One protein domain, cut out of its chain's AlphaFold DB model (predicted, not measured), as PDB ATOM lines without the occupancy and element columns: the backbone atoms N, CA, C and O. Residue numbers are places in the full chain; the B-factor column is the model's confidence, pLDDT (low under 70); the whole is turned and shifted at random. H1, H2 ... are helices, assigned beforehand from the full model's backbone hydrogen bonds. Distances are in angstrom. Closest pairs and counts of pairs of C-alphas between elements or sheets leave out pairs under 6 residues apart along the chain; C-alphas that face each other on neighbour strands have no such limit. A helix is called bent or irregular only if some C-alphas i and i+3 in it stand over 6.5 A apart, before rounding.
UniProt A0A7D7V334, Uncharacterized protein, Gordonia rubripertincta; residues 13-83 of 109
ATOM      1  N   ARG A  13     -19.724 -55.347  44.262       79.31
ATOM      2  CA  ARG A  13     -18.851 -54.431  43.510       79.31
ATOM      3  C   ARG A  13     -18.417 -55.022  42.168       79.31
ATOM      4  O   ARG A  13     -18.435 -54.314  41.169       79.31
ATOM      5  N   LYS A  14     -18.039 -56.305  42.133       76.19
ATOM      6  CA  LYS A  14     -17.667 -57.001  40.891       76.19
ATOM      7  C   LYS A  14     -18.876 -57.164  39.969       76.19
ATOM      8  O   LYS A  14     -18.740 -56.948  38.771       76.19
ATOM      9  N   LEU A  15     -20.048 -57.481  40.529       79.62
ATOM     10  CA  LEU A  15     -21.296 -57.571  39.769       79.62
ATOM     11  C   LEU A  15     -21.644 -56.233  39.108       79.62
ATOM     12  O   LEU A  15     -21.933 -56.205  37.917       79.62
ATOM     13  N   ARG A  16     -21.545 -55.126  39.853       80.56
ATOM     14  CA  ARG A  16     -21.755 -53.777  39.314       80.56
ATOM     15  C   ARG A  16     -20.832 -53.496  38.130       80.56
ATOM     16  O   ARG A  16     -21.321 -53.125  37.074       80.56
ATOM     17  N   VAL A  17     -19.528 -53.731  38.289       81.56
ATOM     18  CA  VAL A  17     -18.547 -53.507  37.214       81.56
ATOM     19  C   VAL A  17     -18.870 -54.357  35.985       81.56
ATOM     20  O   VAL A  17     -18.785 -53.858  34.869       81.56
ATOM     21  N   LEU A  18     -19.268 -55.618  36.169       78.44
ATOM     22  CA  LEU A  18     -19.654 -56.479  35.051       78.44
ATOM     23  C   LEU A  18     -20.879 -55.937  34.316       78.44
ATOM     24  O   LEU A  18     -20.835 -55.878  33.095       78.44
ATOM     25  N   ILE A  19     -21.921 -55.510  35.038       77.75
ATOM     26  CA  ILE A  19     -23.144 -54.934  34.457       77.75
ATOM     27  C   ILE A  19     -22.843 -53.621  33.723       77.75
ATOM     28  O   ILE A  19     -23.290 -53.435  32.595       77.75
ATOM     29  N   GLU A  20     -22.069 -52.725  34.337       79.12
ATOM     30  CA  GLU A  20     -21.722 -51.411  33.773       79.12
ATOM     31  C   GLU A  20     -20.866 -51.507  32.504       79.12
ATOM     32  O   GLU A  20     -20.909 -50.606  31.671       79.12
ATOM     33  N   ASN A  21     -20.103 -52.591  32.344       79.75
ATOM     34  CA  ASN A  21     -19.201 -52.795  31.209       79.75
ATOM     35  C   ASN A  21     -19.718 -53.840  30.212       79.75
ATOM     36  O   ASN A  21     -18.947 -54.340  29.389       79.75
ATOM     37  N   LEU A  22     -21.006 -54.200  30.271       80.25
ATOM     38  CA  LEU A  22     -21.575 -55.075  29.255       80.25
ATOM     39  C   LEU A  22     -21.584 -54.382  27.876       80.25
ATOM     40  O   LEU A  22     -21.785 -53.167  27.792       80.25
ATOM     41  N   PRO A  23     -21.406 -55.141  26.778       79.38
ATOM     42  CA  PRO A  23     -21.484 -54.593  25.430       79.38
ATOM     43  C   PRO A  23     -22.874 -54.014  25.159       79.38
ATOM     44  O   PRO A  23     -23.871 -54.737  25.200       79.38
ATOM     45  N   GLN A  24     -22.932 -52.720  24.850       79.06
ATOM     46  CA  GLN A  24     -24.198 -52.037  24.606       79.06
ATOM     47  C   GLN A  24     -24.930 -52.556  23.372       79.06
ATOM     48  O   GLN A  24     -24.310 -52.935  22.379       79.06
ATOM     49  N   GLY A  25     -26.259 -52.553  23.435       77.12
ATOM     50  CA  GLY A  25     -27.135 -52.973  22.339       77.12
ATOM     51  C   GLY A  25     -27.176 -54.487  22.124       77.12
ATOM     52  O   GLY A  25     -27.938 -54.972  21.293       77.12
ATOM     53  N   VAL A  26     -26.377 -55.255  22.871       79.25
ATOM     54  CA  VAL A  26     -26.339 -56.725  22.798       79.25
ATOM     55  C   VAL A  26     -26.848 -57.358  24.092       79.25
ATOM     56  O   VAL A  26     -27.158 -58.548  24.112       79.25
ATOM     57  N   THR A  27     -26.960 -56.585  25.174       80.38
ATOM     58  CA  THR A  27     -27.491 -57.099  26.436       80.38
ATOM     59  C   THR A  27     -28.993 -57.347  26.350       80.38
ATOM     60  O   THR A  27     -29.709 -56.663  25.621       80.38
ATOM     61  N   ALA A  28     -29.485 -58.296  27.151       76.69
ATOM     62  CA  ALA A  28     -30.920 -58.532  27.291       76.69
ATOM     63  C   ALA A  28     -31.663 -57.283  27.804       76.69
ATOM     64  O   ALA A  28     -32.798 -57.040  27.410       76.69
ATOM     65  N   ILE A  29     -31.010 -56.468  28.643       77.38
ATOM     66  CA  ILE A  29     -31.571 -55.208  29.155       77.38
ATOM     67  C   ILE A  29     -31.724 -54.190  28.024       77.38
ATOM     68  O   ILE A  29     -32.757 -53.529  27.935       77.38
ATOM     69  N   ASP A  30     -30.715 -54.063  27.163       77.31
ATOM     70  CA  ASP A  30     -30.769 -53.145  26.029       77.31
ATOM     71  C   ASP A  30     -31.820 -53.601  25.025       77.31
ATOM     72  O   ASP A  30     -32.691 -52.814  24.676       77.31
ATOM     73  N   GLN A  31     -31.817 -54.886  24.659       80.19
ATOM     74  CA  GLN A  31     -32.808 -55.467  23.751       80.19
ATOM     75  C   GLN A  31     -34.236 -55.329  24.285       80.19
ATOM     76  O   GLN A  31     -35.138 -55.015  23.519       80.19
ATOM     77  N   ALA A  32     -34.460 -55.477  25.594       79.50
ATOM     78  CA  ALA A  32     -35.773 -55.238  26.192       79.50
ATOM     79  C   ALA A  32     -36.231 -53.770  26.074       79.50
ATOM     80  O   ALA A  32     -37.427 -53.498  26.070       79.50
ATOM     81  N   ARG A  33     -35.299 -52.812  25.984       79.94
ATOM     82  CA  ARG A  33     -35.595 -51.376  25.832       79.94
ATOM     83  C   ARG A  33     -35.741 -50.928  24.379       79.94
ATOM     84  O   ARG A  33     -36.261 -49.837  24.154       79.94
ATOM     85  N   SER A  34     -35.236 -51.714  23.434       84.75
ATOM     86  CA  SER A  34     -35.201 -51.421  21.997       84.75
ATOM     87  C   SER A  34     -36.000 -52.430  21.168       84.75
ATOM     88  O   SER A  34     -35.662 -52.665  20.012       84.75
ATOM     89  N   ASP A  35     -37.035 -53.048  21.740       83.25
ATOM     90  CA  ASP A  35     -37.918 -54.007  21.054       83.25
ATOM     91  C   ASP A  35     -37.163 -55.154  20.355       83.25
ATOM     92  O   ASP A  35     -37.457 -55.555  19.230       83.25
ATOM     93  N   GLY A  36     -36.123 -55.664  21.011       82.56
ATOM     94  CA  GLY A  36     -35.261 -56.732  20.504       82.56
ATOM     95  C   GLY A  36     -34.207 -56.276  19.493       82.56
ATOM     96  O   GLY A  36     -33.357 -57.076  19.100       82.56
ATOM     97  N   GLN A  37     -34.207 -55.007  19.082       84.44
ATOM     98  CA  GLN A  37     -33.237 -54.481  18.125       84.44
ATOM     99  C   GLN A  37     -31.882 -54.247  18.782       84.44
ATOM    100  O   GLN A  37     -31.788 -53.808  19.930       84.44
ATOM    101  N   ARG A  38     -30.803 -54.476  18.031       86.75
ATOM    102  CA  ARG A  38     -29.463 -54.091  18.481       86.75
ATOM    103  C   ARG A  38     -29.314 -52.582  18.378       86.75
ATOM    104  O   ARG A  38     -29.196 -52.049  17.280       86.75
ATOM    105  N   TRP A  39     -29.334 -51.912  19.524       88.06
ATOM    106  CA  TRP A  39     -29.256 -50.458  19.593       88.06
ATOM    107  C   TRP A  39     -28.276 -50.013  20.671       88.06
ATOM    108  O   TRP A  39     -28.545 -50.164  21.863       88.06
ATOM    109  N   GLY A  40     -27.134 -49.476  20.254       87.69
ATOM    110  CA  GLY A  40     -26.124 -48.906  21.133       87.69
ATOM    111  C   GLY A  40     -25.811 -47.452  20.782       87.69
ATOM    112  O   GLY A  40     -26.563 -46.760  20.091       87.69
ATOM    113  N   TRP A  41     -24.666 -46.972  21.267       87.81
ATOM    114  CA  TRP A  41     -24.220 -45.598  21.031       87.81
ATOM    115  C   TRP A  41     -24.021 -45.254  19.558       87.81
ATOM    116  O   TRP A  41     -24.313 -44.129  19.157       87.81
ATOM    117  N   ASN A  42     -23.528 -46.197  18.753       90.81
ATOM    118  CA  ASN A  42     -23.244 -45.946  17.344       90.81
ATOM    119  C   ASN A  42     -24.537 -45.694  16.567       90.81
ATOM    120  O   ASN A  42     -24.641 -44.700  15.850       90.81
ATOM    121  N   GLU A  43     -25.543 -46.547  16.758       91.75
ATOM    122  CA  GLU A  43     -26.855 -46.396  16.133       91.75
ATOM    123  C   GLU A  43     -27.539 -45.113  16.617       91.75
ATOM    124  O   GLU A  43     -28.049 -44.337  15.807       91.75
ATOM    125  N   GLN A  44     -27.454 -44.821  17.922       91.38
ATOM    126  CA  GLN A  44     -27.967 -43.578  18.498       91.38
ATOM    127  C   GLN A  44     -27.309 -42.334  17.884       91.38
ATOM    128  O   GLN A  44     -27.992 -41.355  17.571       91.38
ATOM    129  N   MET A  45     -25.988 -42.357  17.702       94.38
ATOM    130  CA  MET A  45     -25.235 -41.249  17.119       94.38
ATOM    131  C   MET A  45     -25.610 -41.041  15.649       94.38
ATOM    132  O   MET A  45     -25.877 -39.910  15.241       94.38
ATOM    133  N   LEU A  46     -25.697 -42.118  14.863       95.06
ATOM    134  CA  LEU A  46     -26.146 -42.056  13.469       95.06
ATOM    135  C   LEU A  46     -27.570 -41.504  13.364       95.06
ATOM    136  O   LEU A  46     -27.844 -40.659  12.513       95.06
ATOM    137  N   TRP A  47     -28.461 -41.910  14.267       94.56
ATOM    138  CA  TRP A  47     -29.838 -41.427  14.290       94.56
ATOM    139  C   TRP A  47     -29.933 -39.928  14.591       94.56
ATOM    140  O   TRP A  47     -30.683 -39.197  13.941       94.56
ATOM    141  N   MET A  48     -29.104 -39.428  15.511       94.50
ATOM    142  CA  MET A  48     -28.989 -37.989  15.753       94.50
ATOM    143  C   MET A  48     -28.430 -37.233  14.545       94.50
ATOM    144  O   MET A  48     -28.904 -36.138  14.244       94.50
ATOM    145  N   LEU A  49     -27.460 -37.800  13.824       96.25
ATOM    146  CA  LEU A  49     -26.929 -37.182  12.606       96.25
ATOM    147  C   LEU A  49     -28.004 -37.059  11.523       96.25
ATOM    148  O   LEU A  49     -28.127 -35.996  10.916       96.25
ATOM    149  N   VAL A  50     -28.831 -38.091  11.328       94.00
ATOM    150  CA  VAL A  50     -29.981 -38.032  10.407       94.00
ATOM    151  C   VAL A  50     -30.913 -36.879  10.775       94.00
ATOM    152  O   VAL A  50     -31.271 -36.078   9.909       94.00
ATOM    153  N   ARG A  51     -31.241 -36.718  12.062       93.62
ATOM    154  CA  ARG A  51     -32.065 -35.599  12.534       93.62
ATOM    155  C   ARG A  51     -31.442 -34.238  12.242       93.62
ATOM    156  O   ARG A  51     -32.125 -33.334  11.761       93.62
ATOM    157  N   LEU A  52     -30.156 -34.071  12.534       94.94
ATOM    158  CA  LEU A  52     -29.456 -32.808  12.294       94.94
ATOM    159  C   LEU A  52     -29.413 -32.469  10.801       94.94
ATOM    160  O   LEU A  52     -29.650 -31.317  10.440       94.94
ATOM    161  N   MET A  53     -29.211 -33.468   9.937       95.00
ATOM    162  CA  MET A  53     -29.290 -33.287   8.486       95.00
ATOM    163  C   MET A  53     -30.685 -32.835   8.047       95.00
ATOM    164  O   MET A  53     -30.788 -31.864   7.307       95.00
ATOM    165  N   GLN A  54     -31.763 -33.447   8.548       92.19
ATOM    166  CA  GLN A  54     -33.134 -33.013   8.236       92.19
ATOM    167  C   GLN A  54     -33.378 -31.544   8.616       92.19
ATOM    168  O   GLN A  54     -33.923 -30.772   7.823       92.19
ATOM    169  N   ILE A  55     -32.941 -31.140   9.815       93.44
ATOM    170  CA  ILE A  55     -33.038 -29.753  10.293       93.44
ATOM    171  C   ILE A  55     -32.247 -28.814   9.379       93.44
ATOM    172  O   ILE A  55     -32.754 -27.763   8.975       93.44
ATOM    173  N   GLN A  56     -31.018 -29.189   9.026       94.12
ATOM    174  CA  GLN A  56     -30.155 -28.387   8.171       94.12
ATOM    175  C   GLN A  56     -30.730 -28.242   6.757       94.12
ATOM    176  O   GLN A  56     -30.791 -27.125   6.242       94.12
ATOM    177  N   THR A  57     -31.212 -29.325   6.148       91.38
ATOM    178  CA  THR A  57     -31.831 -29.311   4.816       91.38
ATOM    179  C   THR A  57     -33.066 -28.419   4.788       91.38
ATOM    180  O   THR A  57     -33.199 -27.592   3.885       91.38
ATOM    181  N   ALA A  58     -33.938 -28.509   5.795       91.12
ATOM    182  CA  ALA A  58     -35.097 -27.629   5.889       91.12
ATOM    183  C   ALA A  58     -34.690 -26.161   6.087       91.12
ATOM    184  O   ALA A  58     -35.266 -25.274   5.462       91.12
ATOM    185  N   SER A  59     -33.674 -25.891   6.911       91.38
ATOM    186  CA  SER A  59     -33.131 -24.542   7.113       91.38
ATOM    187  C   SER A  59     -32.599 -23.936   5.809       91.38
ATOM    188  O   SER A  59     -32.942 -22.803   5.473       91.38
ATOM    189  N   ILE A  60     -31.821 -24.700   5.036       91.44
ATOM    190  CA  ILE A  60     -31.286 -24.270   3.736       91.44
ATOM    191  C   ILE A  60     -32.422 -24.058   2.731       91.44
ATOM    192  O   ILE A  60     -32.496 -23.002   2.108       91.44
ATOM    193  N   SER A  61     -33.342 -25.018   2.611       89.62
ATOM    194  CA  SER A  61     -34.484 -24.928   1.696       89.62
ATOM    195  C   SER A  61     -35.340 -23.688   1.972       89.62
ATOM    196  O   SER A  61     -35.628 -22.921   1.057       89.62
ATOM    197  N   ASN A  62     -35.635 -23.410   3.247       89.06
ATOM    198  CA  ASN A  62     -36.409 -22.239   3.660       89.06
ATOM    199  C   ASN A  62     -35.714 -20.898   3.364       89.06
ATOM    200  O   ASN A  62     -36.394 -19.872   3.303       89.06
ATOM    201  N   ARG A  63     -34.386 -20.883   3.186       89.44
ATOM    202  CA  ARG A  63     -33.631 -19.697   2.745       89.44
ATOM    203  C   ARG A  63     -33.640 -19.525   1.226       89.44
ATOM    204  O   ARG A  63     -33.590 -18.394   0.762       89.44
ATOM    205  N   LEU A  64     -33.690 -20.623   0.470       87.88
ATOM    206  CA  LEU A  64     -33.626 -20.617  -0.997       87.88
ATOM    207  C   LEU A  64     -34.952 -20.233  -1.668       87.88
ATOM    208  O   LEU A  64     -34.944 -19.794  -2.814       87.88
ATOM    209  N   GLY A  65     -36.087 -20.368  -0.979       79.88
ATOM    210  CA  GLY A  65     -37.381 -19.927  -1.498       79.88
ATOM    211  C   GLY A  65     -38.550 -20.789  -1.035       79.88
ATOM    212  O   GLY A  65     -38.479 -21.479  -0.023       79.88
ATOM    213  N   LYS A  66     -39.669 -20.713  -1.764       78.44
ATOM    214  CA  LYS A  66     -40.858 -21.547  -1.523       78.44
ATOM    215  C   LYS A  66     -40.746 -22.867  -2.310       78.44
ATOM    216  O   LYS A  66     -40.205 -22.835  -3.412       78.44
ATOM    217  N   PRO A  67     -41.318 -23.985  -1.816       75.00
ATOM    218  CA  PRO A  67     -42.160 -24.116  -0.619       75.00
ATOM    219  C   PRO A  67     -41.365 -24.221   0.691       75.00
ATOM    220  O   PRO A  67     -40.255 -24.741   0.716       75.00
ATOM    221  N   LYS A  68     -41.962 -23.748   1.796       79.25
ATOM    222  CA  LYS A  68     -41.348 -23.887   3.122       79.25
ATOM    223  C   LYS A  68     -41.383 -25.345   3.571       79.25
ATOM    224  O   LYS A  68     -42.466 -25.912   3.712       79.25
ATOM    225  N   VAL A  69     -40.222 -25.916   3.863       85.44
ATOM    226  CA  VAL A  69     -40.094 -27.267   4.415       85.44
ATOM    227  C   VAL A  69     -40.225 -27.186   5.934       85.44
ATOM    228  O   VAL A  69     -39.483 -26.456   6.598       85.44
ATOM    229  N   LYS A  70     -41.189 -27.927   6.490       84.81
ATOM    230  CA  LYS A  70     -41.373 -28.079   7.938       84.81
ATOM    231  C   LYS A  70     -40.704 -29.366   8.403       84.81
ATOM    232  O   LYS A  70     -40.870 -30.408   7.779       84.81
ATOM    233  N   VAL A  71     -39.984 -29.282   9.515       86.06
ATOM    234  CA  VAL A  71     -39.444 -30.448  10.221       86.06
ATOM    235  C   VAL A  71     -40.392 -30.761  11.377       86.06
ATOM    236  O   VAL A  71     -40.777 -29.816  12.075       86.06
ATOM    237  N   PRO A  72     -40.781 -32.031  11.593       85.25
ATOM    238  CA  PRO A  72     -41.579 -32.418  12.754       85.25
ATOM    239  C   PRO A  72     -40.918 -31.930  14.041       85.25
ATOM    240  O   PRO A  72     -39.695 -32.000  14.157       85.25
ATOM    241  N   LYS A  73     -41.692 -31.414  15.000       83.94
ATOM    242  CA  LYS A  73     -41.135 -30.901  16.262       83.94
ATOM    243  C   LYS A  73     -40.452 -32.022  17.041       83.94
ATOM    244  O   LYS A  73     -39.335 -31.844  17.526       83.94
ATOM    245  N   GLU A  74     -41.099 -33.176  17.083       83.81
ATOM    246  CA  GLU A  74     -40.585 -34.367  17.734       83.81
ATOM    247  C   GLU A  74     -39.711 -35.183  16.780       83.81
ATOM    248  O   GLU A  74     -39.858 -35.144  15.555       83.81
ATOM    249  N   HIS A  75     -38.737 -35.879  17.354       85.94
ATOM    250  CA  HIS A  75     -37.931 -36.862  16.650       85.94
ATOM    251  C   HIS A  75     -38.122 -38.195  17.362       85.94
ATOM    252  O   HIS A  75     -37.976 -38.218  18.590       85.94
ATOM    253  N   PRO A  76     -38.441 -39.281  16.639       87.12
ATOM    254  CA  PRO A  76     -38.694 -40.551  17.284       87.12
ATOM    255  C   PRO A  76     -37.463 -40.977  18.080       87.12
ATOM    256  O   PRO A  76     -36.321 -40.757  17.656       87.12
ATOM    257  N   LYS A  77     -37.682 -41.610  19.234       85.56
ATOM    258  CA  LYS A  77     -36.576 -42.140  20.040       85.56
ATOM    259  C   LYS A  77     -35.760 -43.165  19.244       85.56
ATOM    260  O   LYS A  77     -34.533 -43.133  19.310       85.56
ATOM    261  N   TYR A  78     -36.444 -44.006  18.469       89.19
ATOM    262  CA  TYR A  78     -35.852 -44.996  17.573       89.19
ATOM    263  C   TYR A  78     -36.469 -44.889  16.170       89.19
ATOM    264  O   TYR A  78     -37.630 -44.503  16.067       89.19
ATOM    265  N   PRO A  79     -35.749 -45.272  15.102       87.75
ATOM    266  CA  PRO A  79     -36.216 -45.152  13.717       87.75
ATOM    267  C   PRO A  79     -37.501 -45.916  13.389       87.75
ATOM    268  O   PRO A  79     -38.181 -45.567  12.433       87.75
ATOM    269  N   TRP A  80     -37.788 -46.979  14.141       84.75
ATOM    270  CA  TRP A  80     -38.936 -47.866  13.934       84.75
ATOM    271  C   TRP A  80     -40.105 -47.578  14.881       84.75
ATOM    272  O   TRP A  80     -41.100 -48.293  14.836       84.75
ATOM    273  N   ILE A  81     -39.979 -46.583  15.764       83.44
ATOM    274  CA  ILE A  81     -41.109 -46.118  16.566       83.44
ATOM    275  C   ILE A  81     -41.814 -45.029  15.772       83.44
ATOM    276  O   ILE A  81     -41.211 -44.002  15.453       83.44
ATOM    277  N   ASP A  82     -43.099 -45.234  15.511       69.56
ATOM    278  CA  ASP A  82     -43.957 -44.164  15.030       69.56
ATOM    279  C   ASP A  82     -44.142 -43.132  16.149       69.56
ATOM    280  O   ASP A  82     -44.427 -43.477  17.301       69.56
ATOM    281  N   ILE A  83     -43.945 -41.847  15.833       63.16
ATOM    282  CA  ILE A  83     -44.393 -40.773  16.727       63.16
ATOM    283  C   ILE A  83     -45.899 -40.685  16.540       63.16
ATOM    284  O   ILE A  83     -46.388 -39.944  15.690       63.16
TER     285      ILE A  83
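Overview. This is residues 13 to 83 of the 109 residues of an uncharacterized protein of Gordonia rubripertincta (UniProt A0A7D7V334). Look first for one long helix, H3, with the last printed stretch, residues 65 to 83, folding back beside it as a tail without a named element. Past the first end of H3, two short helices, H2 and then H1, are strung out along the long axis, and residues 13 to 18 of H1 stick out free. You will find 71 printed residues, with three named helices in the order H1, H2, H3 and no named strand; the class is all helix. The whole is extended, with a radius of gyration of the C-alphas of 17.6 A, a rod spanning 59 by 20 by 15 A.

Arrangement. Begin with H3, residues 41 to 64, which touches no helix. H2, residues 28 to 33, is apart from H3, and a short link of 7 residues joins them. H1, residues 13 to 20, is apart from H2 and from H3; another short link of 7 residues joins H1 to H2. In H1, H2 and H3 every backbone O i to N i+4 pair is within hydrogen-bond range.

Along the chain. Find C-alpha 41 at (-24.220, -45.598, 21.031); from there H3 runs 34.6 A to C-alpha 64 at (-33.626, -20.617, -0.997) and is not bent. H2 runs from Ala 28 to Arg 33, 8.7 A. H1 runs from Arg 13, with its C-alpha at (-18.851, -54.431, 43.510), to Glu 20, 10.6 A.

Size, cuts and confidence. Look at Lys 14 and Lys 66 for the two C-alphas farthest apart, 59.9 A. The printed part has no cut, and neither link is long. The mean pLDDT of the printed part is 84.9; residues 82 to 83 are under 70.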